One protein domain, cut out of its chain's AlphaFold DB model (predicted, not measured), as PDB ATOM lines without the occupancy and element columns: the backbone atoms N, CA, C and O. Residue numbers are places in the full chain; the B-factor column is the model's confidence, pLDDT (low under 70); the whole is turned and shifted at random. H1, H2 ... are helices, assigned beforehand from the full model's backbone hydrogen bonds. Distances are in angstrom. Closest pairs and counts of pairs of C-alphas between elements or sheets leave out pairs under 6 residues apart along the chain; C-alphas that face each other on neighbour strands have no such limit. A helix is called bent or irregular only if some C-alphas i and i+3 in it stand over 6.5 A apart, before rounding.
ATOM      1  N   ALA A 440     108.947  77.914 131.260       75.00
ATOM      2  CA  ALA A 440     109.519  79.249 131.410       75.00
ATOM      3  C   ALA A 440     110.927  79.345 130.800       75.00
ATOM      4  O   ALA A 440     111.227  80.328 130.126       75.00
ATOM      5  N   ALA A 441     111.765  78.320 130.975       77.00
ATOM      6  CA  ALA A 441     113.101  78.267 130.390       77.00
ATOM      7  C   ALA A 441     113.052  78.211 128.856       77.00
ATOM      8  O   ALA A 441     113.738  78.987 128.193       77.00
ATOM      9  N   VAL A 442     112.198  77.357 128.278       80.38
ATOM     10  CA  VAL A 442     112.004  77.274 126.821       80.38
ATOM     11  C   VAL A 442     111.482  78.598 126.269       80.38
ATOM     12  O   VAL A 442     111.972  79.069 125.239       80.38
ATOM     13  N   GLN A 443     110.540  79.237 126.965       78.06
ATOM     14  CA  GLN A 443     110.005  80.534 126.568       78.06
ATOM     15  C   GLN A 443     111.083  81.627 126.642       78.06
ATOM     16  O   GLN A 443     111.251  82.401 125.705       78.06
ATOM     17  N   LEU A 444     111.883  81.668 127.707       81.44
ATOM     18  CA  LEU A 444     112.975  82.632 127.836       81.44
ATOM     19  C   LEU A 444     114.035  82.440 126.738       81.44
ATOM     20  O   LEU A 444     114.478  83.421 126.137       81.44
ATOM     21  N   LEU A 445     114.396  81.190 126.429       78.69
ATOM     22  CA  LEU A 445     115.350  80.842 125.369       78.69
ATOM     23  C   LEU A 445     114.829  81.202 123.972       78.69
ATOM     24  O   LEU A 445     115.564  81.747 123.153       78.69
ATOM     25  N   THR A 446     113.546  80.963 123.693       76.81
ATOM     26  CA  THR A 446     112.945  81.369 122.412       76.81
ATOM     27  C   THR A 446     112.852  82.885 122.286       76.81
ATOM     28  O   THR A 446     113.200  83.426 121.239       76.81
ATOM     29  N   HIS A 447     112.462  83.601 123.343       75.75
ATOM     30  CA  HIS A 447     112.446  85.066 123.341       75.75
ATOM     31  C   HIS A 447     113.845  85.660 123.119       75.75
ATOM     32  O   HIS A 447     113.997  86.572 122.307       75.75
ATOM     33  N   THR A 448     114.867  85.138 123.799       77.19
ATOM     34  CA  THR A 448     116.256  85.602 123.639       77.19
ATOM     35  C   THR A 448     116.809  85.287 122.252       77.19
ATOM     36  O   THR A 448     117.394  86.171 121.630       77.19
ATOM     37  N   ALA A 449     116.547  84.097 121.703       70.62
ATOM     38  CA  ALA A 449     116.942  83.750 120.337       70.62
ATOM     39  C   ALA A 449     116.277  84.657 119.285       70.62
ATOM     40  O   ALA A 449     116.941  85.127 118.359       70.62
ATOM     41  N   VAL A 450     114.981  84.956 119.442       77.75
ATOM     42  CA  VAL A 450     114.250  85.875 118.553       77.75
ATOM     43  C   VAL A 450     114.801  87.298 118.659       77.75
ATOM     44  O   VAL A 450     115.006  87.942 117.630       77.75
ATOM     45  N   LEU A 451     115.091  87.785 119.870       77.31
ATOM     46  CA  LEU A 451     115.694  89.106 120.074       77.31
ATOM     47  C   LEU A 451     117.098  89.194 119.461       77.31
ATOM     48  O   LEU A 451     117.390  90.170 118.774       77.31
ATOM     49  N   ALA A 452     117.934  88.167 119.626       74.69
ATOM     50  CA  ALA A 452     119.268  88.112 119.027       74.69
ATOM     51  C   ALA A 452     119.208  88.084 117.488       74.69
ATOM     52  O   ALA A 452     119.940  88.812 116.812       74.69
ATOM     53  N   ALA A 453     118.290  87.300 116.912       71.94
ATOM     54  CA  ALA A 453     118.068  87.263 115.467       71.94
ATOM     55  C   ALA A 453     117.561  88.613 114.931       71.94
ATOM     56  O   ALA A 453     118.056  89.102 113.912       71.94
ATOM     57  N   ALA A 454     116.626  89.250 115.643       72.50
ATOM     58  CA  ALA A 454     116.123  90.577 115.307       72.50
ATOM     59  C   ALA A 454     117.229  91.640 115.389       72.50
ATOM     60  O   ALA A 454     117.337  92.485 114.497       72.50
ATOM     61  N   TYR A 455     118.094  91.565 116.405       78.12
ATOM     62  CA  TYR A 455     119.246  92.451 116.551       78.12
ATOM     63  C   TYR A 455     120.200  92.313 115.360       78.12
ATOM     64  O   TYR A 455     120.529  93.306 114.709       78.12
ATOM     65  N   ARG A 456     120.553  91.077 114.987       77.00
ATOM     66  CA  ARG A 456     121.435  90.791 113.847       77.00
ATOM     67  C   ARG A 456     120.842  91.266 112.519       77.00
ATOM     68  O   ARG A 456     121.534  91.911 111.734       77.00
ATOM     69  N   ALA A 457     119.551  91.025 112.294       69.06
ATOM     70  CA  ALA A 457     118.846  91.536 111.120       69.06
ATOM     71  C   ALA A 457     118.854  93.075 111.078       69.06
ATOM     72  O   ALA A 457     119.076  93.665 110.017       69.06
ATOM     73  N   SER A 458     118.683  93.732 112.230       76.75
ATOM     74  CA  SER A 458     118.688  95.195 112.327       76.75
ATOM     75  C   SER A 458     120.060  95.816 112.061       76.75
ATOM     76  O   SER A 458     120.136  96.847 111.387       76.75
ATOM     77  N   ALA A 459     121.132  95.152 112.501       75.75
ATOM     78  CA  ALA A 459     122.506  95.562 112.245       75.75
ATOM     79  C   ALA A 459     122.862  95.428 110.754       75.75
ATOM     80  O   ALA A 459     123.403  96.363 110.166       75.75
ATOM     81  N   CYS A 460     122.494  94.314 110.109       79.75
ATOM     82  CA  CYS A 460     122.810  94.075 108.697       79.75
ATOM     83  C   CYS A 460     121.993  94.947 107.728       79.75
ATOM     84  O   CYS A 460     122.504  95.377 106.693       79.75
ATOM     85  N   LEU A 461     120.717  95.205 108.030       77.44
ATOM     86  CA  LEU A 461     119.806  95.914 107.121       77.44
ATOM     87  C   LEU A 461     119.737  97.423 107.396       77.44
ATOM     88  O   LEU A 461     119.262  98.187 106.551       77.44
ATOM     89  N   GLY A 462     120.217  97.863 108.559       86.62
ATOM     90  CA  GLY A 462     120.015  99.210 109.072       86.62
ATOM     91  C   GLY A 462     118.605  99.400 109.644       86.62
ATOM     92  O   GLY A 462     117.616  98.835 109.164       86.62
ATOM     93  N   THR A 463     118.499 100.259 110.661       76.19
ATOM     94  CA  THR A 463     117.284 100.444 111.477       76.19
ATOM     95  C   THR A 463     116.027 100.737 110.652       76.19
ATOM     96  O   THR A 463     114.965 100.185 110.929       76.19
ATOM     97  N   ARG A 464     116.140 101.541 109.586       74.88
ATOM     98  CA  ARG A 464     115.000 101.910 108.725       74.88
ATOM     99  C   ARG A 464     114.437 100.736 107.923       74.88
ATOM    100  O   ARG A 464     113.222 100.604 107.823       74.88
ATOM    101  N   ARG A 465     115.298  99.890 107.345       80.31
ATOM    102  CA  ARG A 465     114.853  98.738 106.541       80.31
ATOM    103  C   ARG A 465     114.325  97.626 107.438       80.31
ATOM    104  O   ARG A 465     113.315  97.015 107.111       80.31
ATOM    105  N   CYS A 466     114.955  97.424 108.594       79.75
ATOM    106  CA  CYS A 466     114.484  96.456 109.574       79.75
ATOM    107  C   CYS A 466     113.110  96.844 110.146       79.75
ATOM    108  O   CYS A 466     112.240  95.988 110.260       79.75
ATOM    109  N   ALA A 467     112.874  98.134 110.420       74.56
ATOM    110  CA  ALA A 467     111.561  98.626 110.839       74.56
ATOM    111  C   ALA A 467     110.490  98.428 109.752       74.56
ATOM    112  O   ALA A 467     109.382  97.996 110.059       74.56
ATOM    113  N   ALA A 468     110.820  98.689 108.481       82.00
ATOM    114  CA  ALA A 468     109.899  98.461 107.368       82.00
ATOM    115  C   ALA A 468     109.528  96.976 107.214       82.00
ATOM    116  O   ALA A 468     108.356  96.659 107.038       82.00
ATOM    117  N   LEU A 469     110.501  96.065 107.339       78.81
ATOM    118  CA  LEU A 469     110.254  94.621 107.296       78.81
ATOM    119  C   LEU A 469     109.459  94.130 108.509       78.81
ATOM    120  O   LEU A 469     108.551  93.323 108.344       78.81
ATOM    121  N   GLY A 470     109.748  94.645 109.707       82.19
ATOM    122  CA  GLY A 470     108.979  94.335 110.912       82.19
ATOM    123  C   GLY A 470     107.518  94.776 110.794       82.19
ATOM    124  O   GLY A 470     106.613  94.001 111.092       82.19
ATOM    125  N   LEU A 471     107.275  95.986 110.281       81.19
ATOM    126  CA  LEU A 471     105.925  96.479 110.002       81.19
ATOM    127  C   LEU A 471     105.229  95.677 108.898       81.19
ATOM    128  O   LEU A 471     104.046  95.385 109.033       81.19
ATOM    129  N   ALA A 472     105.945  95.286 107.840       81.69
ATOM    130  CA  ALA A 472     105.394  94.450 106.777       81.69
ATOM    131  C   ALA A 472     105.015  93.049 107.286       81.69
ATOM    132  O   ALA A 472     103.943  92.549 106.955       81.69
ATOM    133  N   ALA A 473     105.845  92.442 108.137       78.38
ATOM    134  CA  ALA A 473     105.556  91.155 108.765       78.38
ATOM    135  C   ALA A 473     104.360  91.242 109.726       78.38
ATOM    136  O   ALA A 473     103.480  90.385 109.682       78.38
ATOM    137  N   LEU A 474     104.282  92.299 110.546       76.75
ATOM    138  CA  LEU A 474     103.123  92.562 111.406       76.75
ATOM    139  C   LEU A 474     101.850  92.784 110.588       76.75
ATOM    140  O   LEU A 474     100.816  92.211 110.911       76.75
ATOM    141  N   ALA A 475     101.925  93.571 109.513       82.44
ATOM    142  CA  ALA A 475     100.801  93.782 108.610       82.44
ATOM    143  C   ALA A 475     100.356  92.464 107.961       82.44
ATOM    144  O   ALA A 475      99.164  92.183 107.943       82.44
ATOM    145  N   GLY A 476     101.291  91.620 107.512       84.12
ATOM    146  CA  GLY A 476     100.991  90.285 106.990       84.12
ATOM    147  C   GLY A 476     100.305  89.388 108.024       84.12
ATOM    148  O   GLY A 476      99.277  88.789 107.727       84.12
ATOM    149  N   LEU A 477     100.808  89.356 109.263       77.31
ATOM    150  CA  LEU A 477     100.184  88.621 110.369       77.31
ATOM    151  C   LEU A 477      98.766  89.118 110.666       77.31
ATOM    152  O   LEU A 477      97.864  88.305 110.835       77.31
ATOM    153  N   ILE A 478      98.559  90.436 110.693       79.06
ATOM    154  CA  ILE A 478      97.240  91.044 110.902       79.06
ATOM    155  C   ILE A 478      96.300  90.686 109.747       79.06
ATOM    156  O   ILE A 478      95.163  90.299 109.996       79.06
ATOM    157  N   LEU A 479      96.772  90.759 108.501       83.38
ATOM    158  CA  LEU A 479      95.984  90.443 107.308       83.38
ATOM    159  C   LEU A 479      95.626  88.956 107.202       83.38
ATOM    160  O   LEU A 479      94.567  88.644 106.674       83.38
ATOM    161  N   VAL A 480      96.462  88.048 107.713       80.88
ATOM    162  CA  VAL A 480      96.154  86.608 107.786       80.88
ATOM    163  C   VAL A 480      95.243  86.293 108.977       80.88
ATOM    164  O   VAL A 480      94.341  85.464 108.870       80.88
ATOM    165  N   ALA A 481      95.433  86.973 110.109       77.31
ATOM    166  CA  ALA A 481      94.628  86.763 111.309       77.31
ATOM    167  C   ALA A 481      93.215  87.356 111.195       77.31
ATOM    168  O   ALA A 481      92.287  86.793 111.769       77.31
ATOM    169  N   LEU A 482      93.027  88.456 110.453       82.38
ATOM    170  CA  LEU A 482      91.724  89.106 110.281       82.38
ATOM    171  C   LEU A 482      90.650  88.189 109.676       82.38
ATOM    172  O   LEU A 482      89.592  88.083 110.287       82.38
ATOM    173  N   PRO A 483      90.867  87.516 108.530       80.44
ATOM    174  CA  PRO A 483      89.860  86.644 107.936       80.44
ATOM    175  C   PRO A 483      89.621  85.390 108.778       80.44
ATOM    176  O   PRO A 483      88.490  84.929 108.847       80.44
ATOM    177  N   ALA A 484      90.632  84.873 109.485       70.75
ATOM    178  CA  ALA A 484      90.443  83.773 110.433       70.75
ATOM    179  C   ALA A 484      89.594  84.205 111.644       70.75
ATOM    180  O   ALA A 484      88.680  83.493 112.049       70.75
ATOM    181  N   ALA A 485      89.844  85.400 112.186       63.56
ATOM    182  CA  ALA A 485      89.039  85.983 113.253       63.56
ATOM    183  C   ALA A 485      87.617  86.316 112.775       63.56
ATOM    184  O   ALA A 485      86.658  86.073 113.499       63.56
ATOM    185  N   GLN A 486      87.463  86.815 111.547       74.88
ATOM    186  CA  GLN A 486      86.159  87.061 110.931       74.88
ATOM    187  C   GLN A 486      85.407  85.764 110.650       74.88
ATOM    188  O   GLN A 486      84.217  85.718 110.914       74.88
ATOM    189  N   ALA A 487      86.069  84.699 110.195       74.38
ATOM    190  CA  ALA A 487      85.455  83.385 110.018       74.38
ATOM    191  C   ALA A 487      84.994  82.796 111.359       74.38
ATOM    192  O   ALA A 487      83.897  82.256 111.442       74.38
ATOM    193  N   LEU A 488      85.781  82.970 112.427       65.75
ATOM    194  CA  LEU A 488      85.392  82.572 113.784       65.75
ATOM    195  C   LEU A 488      84.222  83.399 114.338       65.75
ATOM    196  O   LEU A 488      83.404  82.863 115.076       65.75
ATOM    197  N   LEU A 489      84.130  84.682 113.978       69.12
ATOM    198  CA  LEU A 489      83.016  85.565 114.349       69.12
ATOM    199  C   LEU A 489      81.776  85.384 113.453       69.12
ATOM    200  O   LEU A 489      80.674  85.723 113.872       69.12
ATOM    201  N   ALA A 490      81.953  84.878 112.230       74.75
ATOM    202  CA  ALA A 490      80.893  84.610 111.256       74.75
ATOM    203  C   ALA A 490      80.313  83.194 111.377       74.75
ATOM    204  O   ALA A 490      79.262  82.920 110.796       74.75
ATOM    205  N   LEU A 491      80.956  82.300 112.139       66.81
ATOM    206  CA  LEU A 491      80.294  81.104 112.644       66.81
ATOM    207  C   LEU A 491      79.089  81.575 113.462       66.81
ATOM    208  O   LEU A 491      79.245  82.191 114.517       66.81
ATOM    209  N   ALA A 492      77.893  81.338 112.914       56.00
ATOM    210  CA  ALA A 492      76.626  81.654 113.554       56.00
ATOM    211  C   ALA A 492      76.665  81.203 115.022       56.00
ATOM    212  O   ALA A 492      77.244  80.144 115.290       56.00
TER     213      ALA A 492
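AT A GLANCE: This is residues 440 to 492 of the 569 residues of an uncharacterized protein of Edaphochlamys debaryana (UniProt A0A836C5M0). A long helix, H2, and a somewhat shorter one, H1, meet near their ends in a V, with a sharp turn at Gly 462 and no core between them. Most of each arm sticks out free: residues 440 to 453 of H1, and residues 471 to 492, of which 471 to 490 belong to H2. The printed part has 53 residues with two named helices, H1 then H2, and no named strand; its class is all helix. It is extended, with a radius of gyration of the C-alphas of 15.7 A, and spans 47 by 32 by 8 A, only just flat.

IN THESE COORDINATES: H2, the longest helix, holds residues 463 to 490 and measures 39.7 A from C-alpha 463 at (117.284, 100.444, 111.477) to C-alpha 490 at (80.893, 84.610, 111.256). It is neither bent nor irregular, but only just: C-alphas 480 and 483 are 6.3 A apart. H1 holds residues 440 to 461 and measures 31.2 A, beginning with C-alpha 440 at (109.519, 79.249, 131.410).

HOW THE PARTS SIT: H2 and H1 touch only at the corner by their link, and only just, with 3 pairs of C-alphas within 8 A. H2 touches H1 with residues 465 to 466 alone, and H1 touches H2 with residues 457 to 458 alone; the closest C-alphas of the two helices are those of Ser 458 and Cys 466, 5.2 A apart. The helices run opposite ways at a steep tilt of 50 degrees, and their centres are 19.7 A apart. In H1 every O i to N i+4 pair is within hydrogen-bond range; in H2, 22 of 24 are.

THE WHOLE: The two C-alphas farthest apart are those of Cys 460 and Ala 492, 48.1 A. The printed part has no cut, and the link from H1 to H2, one residue, is tight. The mean pLDDT of the printed part is 76.5; residues 457, 485, 488 to 489 and 491 to 492 are under 70.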